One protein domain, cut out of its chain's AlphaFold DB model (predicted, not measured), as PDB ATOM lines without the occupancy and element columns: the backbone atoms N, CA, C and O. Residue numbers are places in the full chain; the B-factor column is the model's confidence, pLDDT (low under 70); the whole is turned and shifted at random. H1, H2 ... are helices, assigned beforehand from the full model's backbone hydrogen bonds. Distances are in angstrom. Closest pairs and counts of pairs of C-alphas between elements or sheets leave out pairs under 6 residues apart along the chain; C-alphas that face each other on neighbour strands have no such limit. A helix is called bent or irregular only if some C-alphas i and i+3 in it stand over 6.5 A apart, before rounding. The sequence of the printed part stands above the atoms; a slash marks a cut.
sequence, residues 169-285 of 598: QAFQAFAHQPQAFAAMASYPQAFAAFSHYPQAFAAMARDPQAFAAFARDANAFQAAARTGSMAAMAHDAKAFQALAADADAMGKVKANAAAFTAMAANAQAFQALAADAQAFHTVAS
ATOM      1  N   GLN A 169     140.551 171.724 149.560       49.41
ATOM      2  CA  GLN A 169     140.242 170.378 150.056       49.41
ATOM      3  C   GLN A 169     140.700 170.175 151.513       49.41
ATOM      4  O   GLN A 169     140.019 169.516 152.297       49.41
ATOM      5  N   ALA A 170     141.828 170.779 151.910       50.06
ATOM      6  CA  ALA A 170     142.333 170.712 153.283       50.06
ATOM      7  C   ALA A 170     141.408 171.477 154.236       50.06
ATOM      8  O   ALA A 170     141.125 171.029 155.344       50.06
ATOM      9  N   PHE A 171     140.875 172.610 153.774       49.44
ATOM     10  CA  PHE A 171     139.923 173.414 154.534       49.44
ATOM     11  C   PHE A 171     138.540 172.777 154.647       49.44
ATOM     12  O   PHE A 171     137.905 172.907 155.693       49.44
ATOM     13  N   GLN A 172     138.110 172.016 153.641       52.34
ATOM     14  CA  GLN A 172     136.906 171.192 153.741       52.34
ATOM     15  C   GLN A 172     137.060 170.087 154.801       52.34
ATOM     16  O   GLN A 172     136.152 169.859 155.592       52.34
ATOM     17  N   ALA A 173     138.230 169.456 154.897       55.28
ATOM     18  CA  ALA A 173     138.520 168.511 155.976       55.28
ATOM     19  C   ALA A 173     138.581 169.198 157.361       55.28
ATOM     20  O   ALA A 173     138.014 168.691 158.330       55.28
ATOM     21  N   PHE A 174     139.177 170.392 157.464       54.69
ATOM     22  CA  PHE A 174     139.163 171.187 158.703       54.69
ATOM     23  C   PHE A 174     137.757 171.606 159.151       54.69
ATOM     24  O   PHE A 174     137.512 171.733 160.350       54.69
ATOM     25  N   ALA A 175     136.822 171.789 158.219       51.62
ATOM     26  CA  ALA A 175     135.431 172.106 158.524       51.62
ATOM     27  C   ALA A 175     134.709 171.006 159.312       51.62
ATOM     28  O   ALA A 175     133.820 171.296 160.113       51.62
ATOM     29  N   HIS A 176     135.099 169.748 159.093       55.59
ATOM     30  CA  HIS A 176     134.553 168.599 159.811       55.59
ATOM     31  C   HIS A 176     135.199 168.403 161.194       55.59
ATOM     32  O   HIS A 176     134.579 167.801 162.072       55.59
ATOM     33  N   GLN A 177     136.385 168.980 161.431       64.81
ATOM     34  CA  GLN A 177     137.083 168.990 162.724       64.81
ATOM     35  C   GLN A 177     137.547 170.413 163.124       64.81
ATOM     36  O   GLN A 177     138.752 170.697 163.171       64.81
ATOM     37  N   PRO A 178     136.615 171.318 163.489       62.00
ATOM     38  CA  PRO A 178     136.937 172.713 163.807       62.00
ATOM     39  C   PRO A 178     137.829 172.855 165.050       62.00
ATOM     40  O   PRO A 178     138.644 173.773 165.132       62.00
ATOM     41  N   GLN A 179     137.731 171.928 166.008       69.69
ATOM     42  CA  GLN A 179     138.568 171.932 167.211       69.69
ATOM     43  C   GLN A 179     140.021 171.533 166.914       69.69
ATOM     44  O   GLN A 179     140.952 172.137 167.448       69.69
ATOM     45  N   ALA A 180     140.234 170.553 166.025       73.19
ATOM     46  CA  ALA A 180     141.580 170.183 165.590       73.19
ATOM     47  C   ALA A 180     142.211 171.338 164.800       73.19
ATOM     48  O   ALA A 180     143.363 171.697 165.042       73.19
ATOM     49  N   PHE A 181     141.434 171.970 163.914       71.69
ATOM     50  CA  PHE A 181     141.852 173.166 163.187       71.69
ATOM     51  C   PHE A 181     142.261 174.303 164.129       71.69
ATOM     52  O   PHE A 181     143.334 174.878 163.960       71.69
ATOM     53  N   ALA A 182     141.465 174.588 165.163       68.81
ATOM     54  CA  ALA A 182     141.783 175.641 166.120       68.81
ATOM     55  C   ALA A 182     143.088 175.372 166.892       68.81
ATOM     56  O   ALA A 182     143.906 176.279 167.079       68.81
ATOM     57  N   ALA A 183     143.327 174.117 167.283       76.50
ATOM     58  CA  ALA A 183     144.584 173.702 167.901       76.50
ATOM     59  C   ALA A 183     145.778 173.855 166.942       76.50
ATOM     60  O   ALA A 183     146.834 174.344 167.345       76.50
ATOM     61  N   MET A 184     145.603 173.494 165.667       76.25
ATOM     62  CA  MET A 184     146.638 173.612 164.634       76.25
ATOM     63  C   MET A 184     146.985 175.065 164.310       76.25
ATOM     64  O   MET A 184     148.159 175.433 164.298       76.25
ATOM     65  N   ALA A 185     145.966 175.905 164.147       70.25
ATOM     66  CA  ALA A 185     146.115 177.335 163.913       70.25
ATOM     67  C   ALA A 185     146.772 178.059 165.096       70.25
ATOM     68  O   ALA A 185     147.459 179.056 164.896       70.25
ATOM     69  N   SER A 186     146.608 177.553 166.320       75.75
ATOM     70  CA  SER A 186     147.247 178.123 167.513       75.75
ATOM     71  C   SER A 186     148.759 177.869 167.562       75.75
ATOM     72  O   SER A 186     149.486 178.706 168.091       75.75
ATOM     73  N   TYR A 187     149.249 176.777 166.958       82.44
ATOM     74  CA  TYR A 187     150.673 176.397 166.970       82.44
ATOM     75  C   TYR A 187     151.223 176.054 165.573       82.44
ATOM     76  O   TYR A 187     151.828 174.993 165.379       82.44
ATOM     77  N   PRO A 188     151.078 176.940 164.574       74.00
ATOM     78  CA  PRO A 188     151.251 176.577 163.170       74.00
ATOM     79  C   PRO A 188     152.694 176.184 162.824       74.00
ATOM     80  O   PRO A 188     152.918 175.384 161.926       74.00
ATOM     81  N   GLN A 189     153.681 176.677 163.577       79.62
ATOM     82  CA  GLN A 189     155.092 176.321 163.406       79.62
ATOM     83  C   GLN A 189     155.411 174.885 163.854       79.62
ATOM     84  O   GLN A 189     156.190 174.206 163.189       79.62
ATOM     85  N   ALA A 190     154.805 174.409 164.951       84.69
ATOM     86  CA  ALA A 190     154.951 173.015 165.385       84.69
ATOM     87  C   ALA A 190     154.301 172.068 164.376       84.69
ATOM     88  O   ALA A 190     154.903 171.081 163.966       84.69
ATOM     89  N   PHE A 191     153.087 172.395 163.929       82.62
ATOM     90  CA  PHE A 191     152.370 171.551 162.981       82.62
ATOM     91  C   PHE A 191     152.965 171.590 161.564       82.62
ATOM     92  O   PHE A 191     152.970 170.565 160.889       82.62
ATOM     93  N   ALA A 192     153.583 172.701 161.145       80.19
ATOM     94  CA  ALA A 192     154.389 172.745 159.921       80.19
ATOM     95  C   ALA A 192     155.663 171.890 160.008       80.19
ATOM     96  O   ALA A 192     156.091 171.324 159.004       80.19
ATOM     97  N   ALA A 193     156.263 171.745 161.192       84.69
ATOM     98  CA  ALA A 193     157.337 170.773 161.384       84.69
ATOM     99  C   ALA A 193     156.803 169.333 161.273       84.69
ATOM    100  O   ALA A 193     157.422 168.493 160.630       84.69
ATOM    101  N   PHE A 194     155.620 169.052 161.829       84.06
ATOM    102  CA  PHE A 194     154.995 167.730 161.748       84.06
ATOM    103  C   PHE A 194     154.520 167.342 160.336       84.06
ATOM    104  O   PHE A 194     154.545 166.155 160.011       84.06
ATOM    105  N   SER A 195     154.149 168.296 159.474       77.94
ATOM    106  CA  SER A 195     153.696 168.018 158.096       77.94
ATOM    107  C   SER A 195     154.779 167.406 157.199       77.94
ATOM    108  O   SER A 195     154.469 166.666 156.269       77.94
ATOM    109  N   HIS A 196     156.055 167.642 157.518       82.25
ATOM    110  CA  HIS A 196     157.195 167.014 156.846       82.25
ATOM    111  C   HIS A 196     157.383 165.541 157.257       82.25
ATOM    112  O   HIS A 196     158.068 164.783 156.573       82.25
ATOM    113  N   TYR A 197     156.731 165.119 158.346       88.12
ATOM    114  CA  TYR A 197     156.797 163.773 158.914       88.12
ATOM    115  C   TYR A 197     155.382 163.201 159.117       88.12
ATOM    116  O   TYR A 197     154.988 162.907 160.250       88.12
ATOM    117  N   PRO A 198     154.600 162.996 158.037       81.94
ATOM    118  CA  PRO A 198     153.173 162.668 158.120       81.94
ATOM    119  C   PRO A 198     152.889 161.364 158.881       81.94
ATOM    120  O   PRO A 198     151.864 161.251 159.543       81.94
ATOM    121  N   GLN A 199     153.808 160.395 158.844       85.50
ATOM    122  CA  GLN A 199     153.696 159.130 159.583       85.50
ATOM    123  C   GLN A 199     153.852 159.332 161.098       85.50
ATOM    124  O   GLN A 199     153.036 158.838 161.876       85.50
ATOM    125  N   ALA A 200     154.849 160.120 161.518       88.44
ATOM    126  CA  ALA A 200     155.024 160.489 162.921       88.44
ATOM    127  C   ALA A 200     153.845 161.346 163.402       88.44
ATOM    128  O   ALA A 200     153.311 161.120 164.486       88.44
ATOM    129  N   PHE A 201     153.380 162.282 162.568       87.75
ATOM    130  CA  PHE A 201     152.206 163.097 162.864       87.75
ATOM    131  C   PHE A 201     150.933 162.257 163.015       87.75
ATOM    132  O   PHE A 201     150.196 162.440 163.981       87.75
ATOM    133  N   ALA A 202     150.706 161.282 162.134       86.44
ATOM    134  CA  ALA A 202     149.568 160.371 162.226       86.44
ATOM    135  C   ALA A 202     149.626 159.492 163.482       86.44
ATOM    136  O   ALA A 202     148.592 159.183 164.070       86.44
ATOM    137  N   ALA A 203     150.818 159.061 163.905       87.62
ATOM    138  CA  ALA A 203     150.994 158.331 165.161       87.62
ATOM    139  C   ALA A 203     150.685 159.214 166.384       87.62
ATOM    140  O   ALA A 203     149.983 158.771 167.291       87.62
ATOM    141  N   MET A 204     151.123 160.478 166.373       89.31
ATOM    142  CA  MET A 204     150.786 161.457 167.416       89.31
ATOM    143  C   MET A 204     149.285 161.768 167.461       89.31
ATOM    144  O   MET A 204     148.706 161.828 168.539       89.31
ATOM    145  N   ALA A 205     148.635 161.902 166.304       87.12
ATOM    146  CA  ALA A 205     147.204 162.184 166.208       87.12
ATOM    147  C   ALA A 205     146.314 160.989 166.614       87.12
ATOM    148  O   ALA A 205     145.196 161.196 167.086       87.12
ATOM    149  N   ARG A 206     146.805 159.747 166.474       87.50
ATOM    150  CA  ARG A 206     146.120 158.523 166.937       87.50
ATOM    151  C   ARG A 206     146.125 158.389 168.462       87.50
ATOM    152  O   ARG A 206     145.128 157.942 169.030       87.50
ATOM    153  N   ASP A 207     147.195 158.825 169.125       88.25
ATOM    154  CA  ASP A 207     147.297 158.803 170.590       88.25
ATOM    155  C   ASP A 207     147.763 160.144 171.191       88.25
ATOM    156  O   ASP A 207     148.830 160.221 171.798       88.25
ATOM    157  N   PRO A 208     146.977 161.231 171.071       88.81
ATOM    158  CA  PRO A 208     147.411 162.567 171.495       88.81
ATOM    159  C   PRO A 208     147.712 162.671 172.991       88.81
ATOM    160  O   PRO A 208     148.544 163.474 173.416       88.81
ATOM    161  N   GLN A 209     147.026 161.861 173.802       88.88
ATOM    162  CA  GLN A 209     147.164 161.876 175.255       88.88
ATOM    163  C   GLN A 209     148.532 161.353 175.694       88.88
ATOM    164  O   GLN A 209     149.137 161.936 176.595       88.88
ATOM    165  N   ALA A 210     149.063 160.323 175.027       88.19
ATOM    166  CA  ALA A 210     150.383 159.792 175.341       88.19
ATOM    167  C   ALA A 210     151.513 160.804 175.077       88.19
ATOM    168  O   ALA A 210     152.525 160.790 175.778       88.19
ATOM    169  N   PHE A 211     151.332 161.725 174.123       89.06
ATOM    170  CA  PHE A 211     152.329 162.755 173.812       89.06
ATOM    171  C   PHE A 211     152.181 164.036 174.649       89.06
ATOM    172  O   PHE A 211     153.088 164.867 174.647       89.06
ATOM    173  N   ALA A 212     151.100 164.198 175.422       89.06
ATOM    174  CA  ALA A 212     150.850 165.397 176.232       89.06
ATOM    175  C   ALA A 212     151.977 165.695 177.239       89.06
ATOM    176  O   ALA A 212     152.301 166.855 177.499       89.06
ATOM    177  N   ALA A 213     152.605 164.648 177.788       85.56
ATOM    178  CA  ALA A 213     153.699 164.768 178.752       85.56
ATOM    179  C   ALA A 213     154.916 165.521 178.180       85.56
ATOM    180  O   ALA A 213     155.614 166.224 178.913       85.56
ATOM    181  N   PHE A 214     155.124 165.453 176.863       88.69
ATOM    182  CA  PHE A 214     156.225 166.128 176.179       88.69
ATOM    183  C   PHE A 214     156.050 167.637 176.041       88.69
ATOM    184  O   PHE A 214     157.017 168.333 175.738       88.69
ATOM    185  N   ALA A 215     154.863 168.175 176.332       85.75
ATOM    186  CA  ALA A 215     154.663 169.619 176.377       85.75
ATOM    187  C   ALA A 215     155.532 170.309 177.440       85.75
ATOM    188  O   ALA A 215     155.853 171.488 177.310       85.75
ATOM    189  N   ARG A 216     155.897 169.574 178.501       80.50
ATOM    190  CA  ARG A 216     156.744 170.065 179.598       80.50
ATOM    191  C   ARG A 216     158.225 169.759 179.391       80.50
ATOM    192  O   ARG A 216     159.057 170.413 180.008       80.50
ATOM    193  N   ASP A 217     158.544 168.793 178.533       84.31
ATOM    194  CA  ASP A 217     159.913 168.388 178.230       84.31
ATOM    195  C   ASP A 217     160.044 167.905 176.773       84.31
ATOM    196  O   ASP A 217     159.980 166.717 176.448       84.31
ATOM    197  N   ALA A 218     160.255 168.862 175.871       82.12
ATOM    198  CA  ALA A 218     160.461 168.582 174.453       82.12
ATOM    199  C   ALA A 218     161.846 167.964 174.150       82.12
ATOM    200  O   ALA A 218     162.067 167.447 173.051       82.12
ATOM    201  N   ASN A 219     162.790 167.980 175.103       87.31
ATOM    202  CA  ASN A 219     164.048 167.242 174.973       87.31
ATOM    203  C   ASN A 219     163.827 165.750 175.249       87.31
ATOM    204  O   ASN A 219     164.365 164.915 174.518       87.31
ATOM    205  N   ALA A 220     162.976 165.417 176.226       88.44
ATOM    206  CA  ALA A 220     162.523 164.047 176.451       88.44
ATOM    207  C   ALA A 220     161.785 163.484 175.227       88.44
ATOM    208  O   ALA A 220     161.991 162.319 174.890       88.44
ATOM    209  N   PHE A 221     161.016 164.307 174.501       90.56
ATOM    210  CA  PHE A 221     160.424 163.898 173.219       90.56
ATOM    211  C   PHE A 221     161.486 163.517 172.190       90.56
ATOM    212  O   PHE A 221     161.413 162.440 171.608       90.56
ATOM    213  N   GLN A 222     162.502 164.364 171.992       90.19
ATOM    214  CA  GLN A 222     163.571 164.082 171.031       90.19
ATOM    215  C   GLN A 222     164.335 162.798 171.386       90.19
ATOM    216  O   GLN A 222     164.676 162.015 170.500       90.19
ATOM    217  N   ALA A 223     164.599 162.571 172.676       89.75
ATOM    218  CA  ALA A 223     165.245 161.353 173.153       89.75
ATOM    219  C   ALA A 223     164.363 160.116 172.913       89.75
ATOM    220  O   ALA A 223     164.831 159.146 172.317       89.75
ATOM    221  N   ALA A 224     163.082 160.179 173.290       90.00
ATOM    222  CA  ALA A 224     162.122 159.095 173.096       90.00
ATOM    223  C   ALA A 224     161.891 158.772 171.611       90.00
ATOM    224  O   ALA A 224     161.809 157.601 171.241       90.00
ATOM    225  N   ALA A 225     161.853 159.793 170.752       90.19
ATOM    226  CA  ALA A 225     161.683 159.653 169.310       90.19
ATOM    227  C   ALA A 225     162.901 159.001 168.630       90.19
ATOM    228  O   ALA A 225     162.738 158.258 167.665       90.19
ATOM    229  N   ARG A 226     164.121 159.204 169.154       88.81
ATOM    230  CA  ARG A 226     165.329 158.504 168.672       88.81
ATOM    231  C   ARG A 226     165.335 157.026 169.046       88.81
ATOM    232  O   ARG A 226     165.746 156.194 168.238       88.81
ATOM    233  N   THR A 227     164.901 156.706 170.261       87.31
ATOM    234  CA  THR A 227     164.936 155.335 170.787       87.31
ATOM    235  C   THR A 227     163.680 154.527 170.466       87.31
ATOM    236  O   THR A 227     163.702 153.311 170.623       87.31
ATOM    237  N   GLY A 228     162.595 155.168 170.018       84.12
ATOM    238  CA  GLY A 228     161.301 154.509 169.825       84.12
ATOM    239  C   GLY A 228     160.681 154.047 171.148       84.12
ATOM    240  O   GLY A 228     160.011 153.022 171.187       84.12
ATOM    241  N   SER A 229     160.927 154.777 172.243       81.06
ATOM    242  CA  SER A 229     160.650 154.320 173.617       81.06
ATOM    243  C   SER A 229     159.166 154.148 173.971       81.06
ATOM    244  O   SER A 229     158.855 153.618 175.035       81.06
ATOM    245  N   MET A 230     158.249 154.602 173.116       83.81
ATOM    246  CA  MET A 230     156.801 154.479 173.302       83.81
ATOM    247  C   MET A 230     156.203 153.539 172.264       83.81
ATOM    248  O   MET A 230     156.645 153.544 171.122       83.81
ATOM    249  N   ALA A 231     155.135 152.815 172.609       81.06
ATOM    250  CA  ALA A 231     154.460 151.903 171.678       81.06
ATOM    251  C   ALA A 231     154.036 152.592 170.362       81.06
ATOM    252  O   ALA A 231     154.285 152.063 169.281       81.06
ATOM    253  N   ALA A 232     153.491 153.813 170.448       77.38
ATOM    254  CA  ALA A 232     153.131 154.625 169.282       77.38
ATOM    255  C   ALA A 232     154.349 155.049 168.436       77.38
ATOM    256  O   ALA A 232     154.244 155.168 167.219       77.38
ATOM    257  N   MET A 233     155.516 155.243 169.062       86.94
ATOM    258  CA  MET A 233     156.759 155.563 168.355       86.94
ATOM    259  C   MET A 233     157.433 154.320 167.781       86.94
ATOM    260  O   MET A 233     158.020 154.402 166.715       86.94
ATOM    261  N   ALA A 234     157.352 153.172 168.454       84.69
ATOM    262  CA  ALA A 234     157.961 151.923 168.011       84.69
ATOM    263  C   ALA A 234     157.342 151.419 166.699       84.69
ATOM    264  O   ALA A 234     158.061 150.932 165.828       84.69
ATOM    265  N   HIS A 235     156.024 151.590 166.538       84.31
ATOM    266  CA  HIS A 235     155.314 151.250 165.303       84.31
ATOM    267  C   HIS A 235     155.812 152.073 164.099       84.31
ATOM    268  O   HIS A 235     155.980 151.537 163.007       84.31
ATOM    269  N   ASP A 236     156.111 153.357 164.315       87.31
ATOM    270  CA  ASP A 236     156.528 154.313 163.282       87.31
ATOM    271  C   ASP A 236     157.970 154.828 163.524       87.31
ATOM    272  O   ASP A 236     158.303 155.987 163.261       87.31
ATOM    273  N   ALA A 237     158.861 153.955 164.022       87.50
ATOM    274  CA  ALA A 237     160.159 154.341 164.596       87.50
ATOM    275  C   ALA A 237     161.060 155.125 163.636       87.50
ATOM    276  O   ALA A 237     161.700 156.094 164.036       87.50
ATOM    277  N   LYS A 238     161.073 154.756 162.351       89.56
ATOM    278  CA  LYS A 238     161.860 155.463 161.328       89.56
ATOM    279  C   LYS A 238     161.381 156.901 161.122       89.56
ATOM    280  O   LYS A 238     162.207 157.790 160.936       89.56
ATOM    281  N   ALA A 239     160.071 157.139 161.183       88.81
ATOM    282  CA  ALA A 239     159.502 158.472 161.020       88.81
ATOM    283  C   ALA A 239     159.828 159.368 162.223       88.81
ATOM    284  O   ALA A 239     160.211 160.524 162.046       88.81
ATOM    285  N   PHE A 240     159.749 158.824 163.442       91.69
ATOM    286  CA  PHE A 240     160.139 159.545 164.658       91.69
ATOM    287  C   PHE A 240     161.648 159.801 164.741       91.69
ATOM    288  O   PHE A 240     162.059 160.887 165.143       91.69
ATOM    289  N   GLN A 241     162.479 158.854 164.302       92.00
ATOM    290  CA  GLN A 241     163.926 159.049 164.211       92.00
ATOM    291  C   GLN A 241     164.293 160.135 163.199       92.00
ATOM    292  O   GLN A 241     165.150 160.965 163.500       92.00
ATOM    293  N   ALA A 242     163.627 160.167 162.039       91.56
ATOM    294  CA  ALA A 242     163.816 161.214 161.039       91.56
ATOM    295  C   ALA A 242     163.423 162.595 161.594       91.56
ATOM    296  O   ALA A 242     164.231 163.520 161.540       91.56
ATOM    297  N   LEU A 243     162.256 162.700 162.243       91.19
ATOM    298  CA  LEU A 243     161.822 163.921 162.929       91.19
ATOM    299  C   LEU A 243     162.827 164.363 164.008       91.19
ATOM    300  O   LEU A 243     163.145 165.541 164.112       91.19
ATOM    301  N   ALA A 244     163.359 163.433 164.804       91.00
ATOM    302  CA  ALA A 244     164.289 163.747 165.891       91.00
ATOM    303  C   ALA A 244     165.725 164.065 165.430       91.00
ATOM    304  O   ALA A 244     166.519 164.624 166.206       91.00
ATOM    305  N   ALA A 245     166.083 163.657 164.211       92.00
ATOM    306  CA  ALA A 245     167.348 163.977 163.555       92.00
ATOM    307  C   ALA A 245     167.313 165.357 162.877       92.00
ATOM    308  O   ALA A 245     168.356 165.996 162.754       92.00
ATOM    309  N   ASP A 246     166.128 165.834 162.504       93.38
ATOM    310  CA  ASP A 246     165.927 167.161 161.936       93.38
ATOM    311  C   ASP A 246     165.982 168.245 163.019       93.38
ATOM    312  O   ASP A 246     165.090 168.400 163.858       93.38
ATOM    313  N   ALA A 247     167.082 168.996 163.008       89.06
ATOM    314  CA  ALA A 247     167.337 170.053 163.973       89.06
ATOM    315  C   ALA A 247     166.387 171.255 163.819       89.06
ATOM    316  O   ALA A 247     166.061 171.880 164.830       89.06
ATOM    317  N   ASP A 248     165.924 171.563 162.602       87.88
ATOM    318  CA  ASP A 248     165.001 172.677 162.347       87.88
ATOM    319  C   ASP A 248     163.583 172.314 162.799       87.88
ATOM    320  O   ASP A 248     162.961 173.052 163.574       87.88
ATOM    321  N   ALA A 249     163.109 171.124 162.419       85.94
ATOM    322  CA  ALA A 249     161.826 170.605 162.877       85.94
ATOM    323  C   ALA A 249     161.791 170.490 164.409       85.94
ATOM    324  O   ALA A 249     160.864 170.991 165.050       85.94
ATOM    325  N   MET A 250     162.836 169.928 165.025       88.56
ATOM    326  CA  MET A 250     162.919 169.851 166.485       88.56
ATOM    327  C   MET A 250     163.058 171.216 167.158       88.56
ATOM    328  O   MET A 250     162.539 171.394 168.260       88.56
ATOM    329  N   GLY A 251     163.714 172.190 166.523       88.81
ATOM    330  CA  GLY A 251     163.755 173.571 167.006       88.81
ATOM    331  C   GLY A 251     162.354 174.181 167.098       88.81
ATOM    332  O   GLY A 251     161.976 174.713 168.144       88.81
ATOM    333  N   LYS A 252     161.545 174.014 166.044       85.81
ATOM    334  CA  LYS A 252     160.150 174.488 165.984       85.81
ATOM    335  C   LYS A 252     159.245 173.778 166.992       85.81
ATOM    336  O   LYS A 252     158.440 174.442 167.647       85.81
ATOM    337  N   VAL A 253     159.407 172.462 167.161       87.62
ATOM    338  CA  VAL A 253     158.659 171.656 168.144       87.62
ATOM    339  C   VAL A 253     159.003 172.064 169.577       87.62
ATOM    340  O   VAL A 253     158.100 172.224 170.392       87.62
ATOM    341  N   LYS A 254     160.283 172.304 169.892       87.31
ATOM    342  CA  LYS A 254     160.706 172.771 171.225       87.31
ATOM    343  C   LYS A 254     160.179 174.168 171.541       87.31
ATOM    344  O   LYS A 254     159.669 174.383 172.637       87.31
ATOM    345  N   ALA A 255     160.258 175.091 170.582       86.50
ATOM    346  CA  ALA A 255     159.741 176.452 170.738       86.50
ATOM    347  C   ALA A 255     158.215 176.492 170.939       86.50
ATOM    348  O   ALA A 255     157.694 177.421 171.548       86.50
ATOM    349  N   ASN A 256     157.505 175.466 170.461       86.06
ATOM    350  CA  ASN A 256     156.049 175.374 170.488       86.06
ATOM    351  C   ASN A 256     155.570 174.084 171.179       86.06
ATOM    352  O   ASN A 256     154.590 173.476 170.752       86.06
ATOM    353  N   ALA A 257     156.234 173.659 172.262       85.50
ATOM    354  CA  ALA A 257     155.930 172.394 172.946       85.50
ATOM    355  C   ALA A 257     154.477 172.314 173.468       85.50
ATOM    356  O   ALA A 257     153.904 171.231 173.569       85.50
ATOM    357  N   ALA A 258     153.833 173.460 173.712       87.12
ATOM    358  CA  ALA A 258     152.413 173.539 174.058       87.12
ATOM    359  C   ALA A 258     151.471 172.968 172.972       87.12
ATOM    360  O   ALA A 258     150.329 172.625 173.286       87.12
ATOM    361  N   ALA A 259     151.949 172.770 171.736       83.94
ATOM    362  CA  ALA A 259     151.223 172.057 170.688       83.94
ATOM    363  C   ALA A 259     150.837 170.627 171.105       83.94
ATOM    364  O   ALA A 259     149.751 170.168 170.753       83.94
ATOM    365  N   PHE A 260     151.664 169.943 171.910       87.00
ATOM    366  CA  PHE A 260     151.333 168.620 172.453       87.00
ATOM    367  C   PHE A 260     150.134 168.680 173.408       87.00
ATOM    368  O   PHE A 260     149.230 167.851 173.323       87.00
ATOM    369  N   THR A 261     150.066 169.702 174.267       87.81
ATOM    370  CA  THR A 261     148.907 169.931 175.146       87.81
ATOM    371  C   THR A 261     147.658 170.268 174.340       87.81
ATOM    372  O   THR A 261     146.580 169.771 174.649       87.81
ATOM    373  N   ALA A 262     147.786 171.086 173.293       83.12
ATOM    374  CA  ALA A 262     146.665 171.452 172.431       83.12
ATOM    375  C   ALA A 262     146.117 170.251 171.650       83.12
ATOM    376  O   ALA A 262     144.901 170.111 171.507       83.12
ATOM    377  N   MET A 263     146.998 169.356 171.197       83.12
ATOM    378  CA  MET A 263     146.609 168.098 170.561       83.12
ATOM    379  C   MET A 263     145.882 167.181 171.552       83.12
ATOM    380  O   MET A 263     144.821 166.651 171.234       83.12
ATOM    381  N   ALA A 264     146.398 167.059 172.778       86.75
ATOM    382  CA  ALA A 264     145.789 166.253 173.833       86.75
ATOM    383  C   ALA A 264     144.428 166.796 174.304       86.75
ATOM    384  O   ALA A 264     143.490 166.025 174.497       86.75
ATOM    385  N   ALA A 265     144.290 168.119 174.437       84.69
ATOM    386  CA  ALA A 265     143.027 168.773 174.784       84.69
ATOM    387  C   ALA A 265     141.942 168.553 173.715       84.69
ATOM    388  O   ALA A 265     140.756 168.545 174.031       84.69
ATOM    389  N   ASN A 266     142.351 168.325 172.464       79.31
ATOM    390  CA  ASN A 266     141.470 168.074 171.326       79.31
ATOM    391  C   ASN A 266     141.608 166.633 170.803       79.31
ATOM    392  O   ASN A 266     141.439 166.389 169.607       79.31
ATOM    393  N   ALA A 267     141.911 165.673 171.689       82.75
ATOM    394  CA  ALA A 267     142.288 164.314 171.300       82.75
ATOM    395  C   ALA A 267     141.258 163.631 170.389       82.75
ATOM    396  O   ALA A 267     141.633 163.044 169.380       82.75
ATOM    397  N   GLN A 268     139.963 163.775 170.687       81.12
ATOM    398  CA  GLN A 268     138.884 163.196 169.875       81.12
ATOM    399  C   GLN A 268     138.859 163.754 168.447       81.12
ATOM    400  O   GLN A 268     138.612 163.015 167.498       81.12
ATOM    401  N   ALA A 269     139.142 165.047 168.276       73.94
ATOM    402  CA  ALA A 269     139.167 165.678 166.964       73.94
ATOM    403  C   ALA A 269     140.403 165.240 166.160       73.94
ATOM    404  O   ALA A 269     140.284 164.935 164.979       73.94
ATOM    405  N   PHE A 270     141.575 165.125 166.796       78.44
ATOM    406  CA  PHE A 270     142.779 164.601 166.137       78.44
ATOM    407  C   PHE A 270     142.672 163.113 165.793       78.44
ATOM    408  O   PHE A 270     143.115 162.709 164.721       78.44
ATOM    409  N   GLN A 271     142.031 162.314 166.644       83.81
ATOM    410  CA  GLN A 271     141.764 160.902 166.373       83.81
ATOM    411  C   GLN A 271     140.780 160.726 165.216       83.81
ATOM    412  O   GLN A 271     141.014 159.895 164.343       83.81
ATOM    413  N   ALA A 272     139.714 161.531 165.170       73.69
ATOM    414  CA  ALA A 272     138.767 161.519 164.060       73.69
ATOM    415  C   ALA A 272     139.423 161.972 162.745       73.69
ATOM    416  O   ALA A 272     139.200 161.351 161.710       73.69
ATOM    417  N   LEU A 273     140.298 162.981 162.802       71.00
ATOM    418  CA  LEU A 273     141.100 163.404 161.655       71.00
ATOM    419  C   LEU A 273     142.061 162.295 161.201       71.00
ATOM    420  O   LEU A 273     142.178 162.055 160.010       71.00
ATOM    421  N   ALA A 274     142.724 161.597 162.127       76.62
ATOM    422  CA  ALA A 274     143.650 160.507 161.812       76.62
ATOM    423  C   ALA A 274     142.957 159.228 161.307       76.62
ATOM    424  O   ALA A 274     143.584 158.435 160.605       76.62
ATOM    425  N   ALA A 275     141.687 159.017 161.664       74.00
ATOM    426  CA  ALA A 275     140.879 157.898 161.182       74.00
ATOM    427  C   ALA A 275     140.472 158.059 159.706       74.00
ATOM    428  O   ALA A 275     140.279 157.058 159.014       74.00
ATOM    429  N   ASP A 276     140.385 159.295 159.210       68.75
ATOM    430  CA  ASP A 276     140.164 159.595 157.797       68.75
ATOM    431  C   ASP A 276     141.504 159.853 157.096       68.75
ATOM    432  O   ASP A 276     142.031 160.962 157.085       68.75
ATOM    433  N   ALA A 277     142.076 158.813 156.485       62.38
ATOM    434  CA  ALA A 277     143.387 158.898 155.842       62.38
ATOM    435  C   ALA A 277     143.456 159.932 154.698       62.38
ATOM    436  O   ALA A 277     144.531 160.491 154.460       62.38
ATOM    437  N   GLN A 278     142.338 160.190 154.003       56.97
ATOM    438  CA  GLN A 278     142.261 161.154 152.900       56.97
ATOM    439  C   GLN A 278     142.162 162.583 153.437       56.97
ATOM    440  O   GLN A 278     142.941 163.447 153.024       56.97
ATOM    441  N   ALA A 279     141.281 162.827 154.412       57.66
ATOM    442  CA  ALA A 279     141.204 164.111 155.104       57.66
ATOM    443  C   ALA A 279     142.526 164.431 155.811       57.66
ATOM    444  O   ALA A 279     143.039 165.543 155.681       57.66
ATOM    445  N   PHE A 280     143.136 163.436 156.463       62.75
ATOM    446  CA  PHE A 280     144.435 163.563 157.108       62.75
ATOM    447  C   PHE A 280     145.530 163.924 156.112       62.75
ATOM    448  O   PHE A 280     146.245 164.880 156.363       62.75
ATOM    449  N   HIS A 281     145.671 163.227 154.978       62.75
ATOM    450  CA  HIS A 281     146.704 163.560 153.980       62.75
ATOM    451  C   HIS A 281     146.521 164.952 153.376       62.75
ATOM    452  O   HIS A 281     147.496 165.651 153.106       62.75
ATOM    453  N   THR A 282     145.271 165.360 153.183       56.62
ATOM    454  CA  THR A 282     144.941 166.664 152.607       56.62
ATOM    455  C   THR A 282     145.266 167.793 153.592       56.62
ATOM    456  O   THR A 282     145.898 168.787 153.226       56.62
ATOM    457  N   VAL A 283     144.917 167.601 154.868       57.09
ATOM    458  CA  VAL A 283     145.213 168.518 155.979       57.09
ATOM    459  C   VAL A 283     146.698 168.533 156.342       57.09
ATOM    460  O   VAL A 283     147.264 169.600 156.535       57.09
ATOM    461  N   ALA A 284     147.342 167.365 156.375       58.91
ATOM    462  CA  ALA A 284     148.771 167.150 156.613       58.91
ATOM    463  C   ALA A 284     149.665 167.605 155.457       58.91
ATOM    464  O   ALA A 284     150.884 167.456 155.540       58.91
ATOM    465  N   SER A 285     149.093 168.168 154.387       64.94
ATOM    466  CA  SER A 285     149.884 168.652 153.268       64.94
ATOM    467  C   SER A 285     150.803 169.796 153.700       64.94
ATOM    468  O   SER A 285     150.408 170.742 154.388       64.94
TER     469      SER A 285
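What this domain is: This is residues 169 to 285 of the 598 residues of an uncharacterized protein of Sphingomonas chungangi (UniProt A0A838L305). Twelve short helices make a compact ball, the chain turning at a tight link after each helix except the last: H1 to H6 lead from one end to the other, and H7 to H12 fold back to finish beside H1. H4 is nearest the middle; H1 and H12 sit together at one end, with H6, H8 and H9 towards the other. The printed part has 117 residues, with twelve named helices, H1 to H12 in order, and no named strand; it is all helix, with mostly crossed packing. It is compact, with a radius of gyration of the C-alphas of 12.7 A, and spans 36 by 25 by 23 A.

Where its parts are: H6, the longest helix, covers residues 218 to 227 and 14.5 A, from C-alpha 218 at (160.461, 168.582, 174.453). Before it come H1, residues 169 to 176, beginning at C-alpha 169 at (140.242, 170.378, 150.056); H2, 178 to 186, 12.2 A; H3, 188 to 195; H4, 198 to 206, 12.0 A; and H5, 208 to 215. After it come H7, 231 to 235; H8, 237 to 245, 12.1 A; H9, 247 to 255, 12.0 A; H10, 258 to 265; H11, 267 to 275, 12.1 A; and H12, 277 to 283, ending at C-alpha 283 at (145.213, 168.518, 155.979). H5 is only just irregular: C-alphas 210 and 213 are 6.9 A apart.

How they stand to each other: H6 touches H8, closest at the C-alphas of Arg 226 and Gln 241, 4.7 A, at a steep tilt of 46 degrees, opposite ways. H9 touches H3, closest at C-alphas 249 and 193, 4.7 A. H4 and H11 are the hubs and touch, closest at C-alphas 206 and 271, 5.0 A, at a steep tilt of 48 degrees. H4 also touches H7, closest at C-alphas 203 and 232, 5.9 A. H5 and H10 touch at a shallow tilt of 28 degrees, opposite ways, closest at C-alphas 208 and 264, 4.7 A. H2 touches H10 at a shallow tilt of 12 degrees, closest at C-alphas 183 and 262, 5.5 A. H1 touches H12, about perpendicular at 73 degrees, closest at C-alphas 170 and 283, 4.5 A. H1 and H6 are apart. Every O i to N i+4 pair is within hydrogen-bond range in H2, H3, H4 and H6 to H12; H1 has 3 of 4, and H5 has 1 of 4 but 4 of 5 O i to N i+3 pairs.

The domain as a whole: The farthest C-alphas, of Gln 172 and Thr 227, are 36.4 A apart. The printed part has no cut, and no link is long. Mean pLDDT of the printed part is 79.8; residues 169 to 179, 182 and 276 to 285 are under 70.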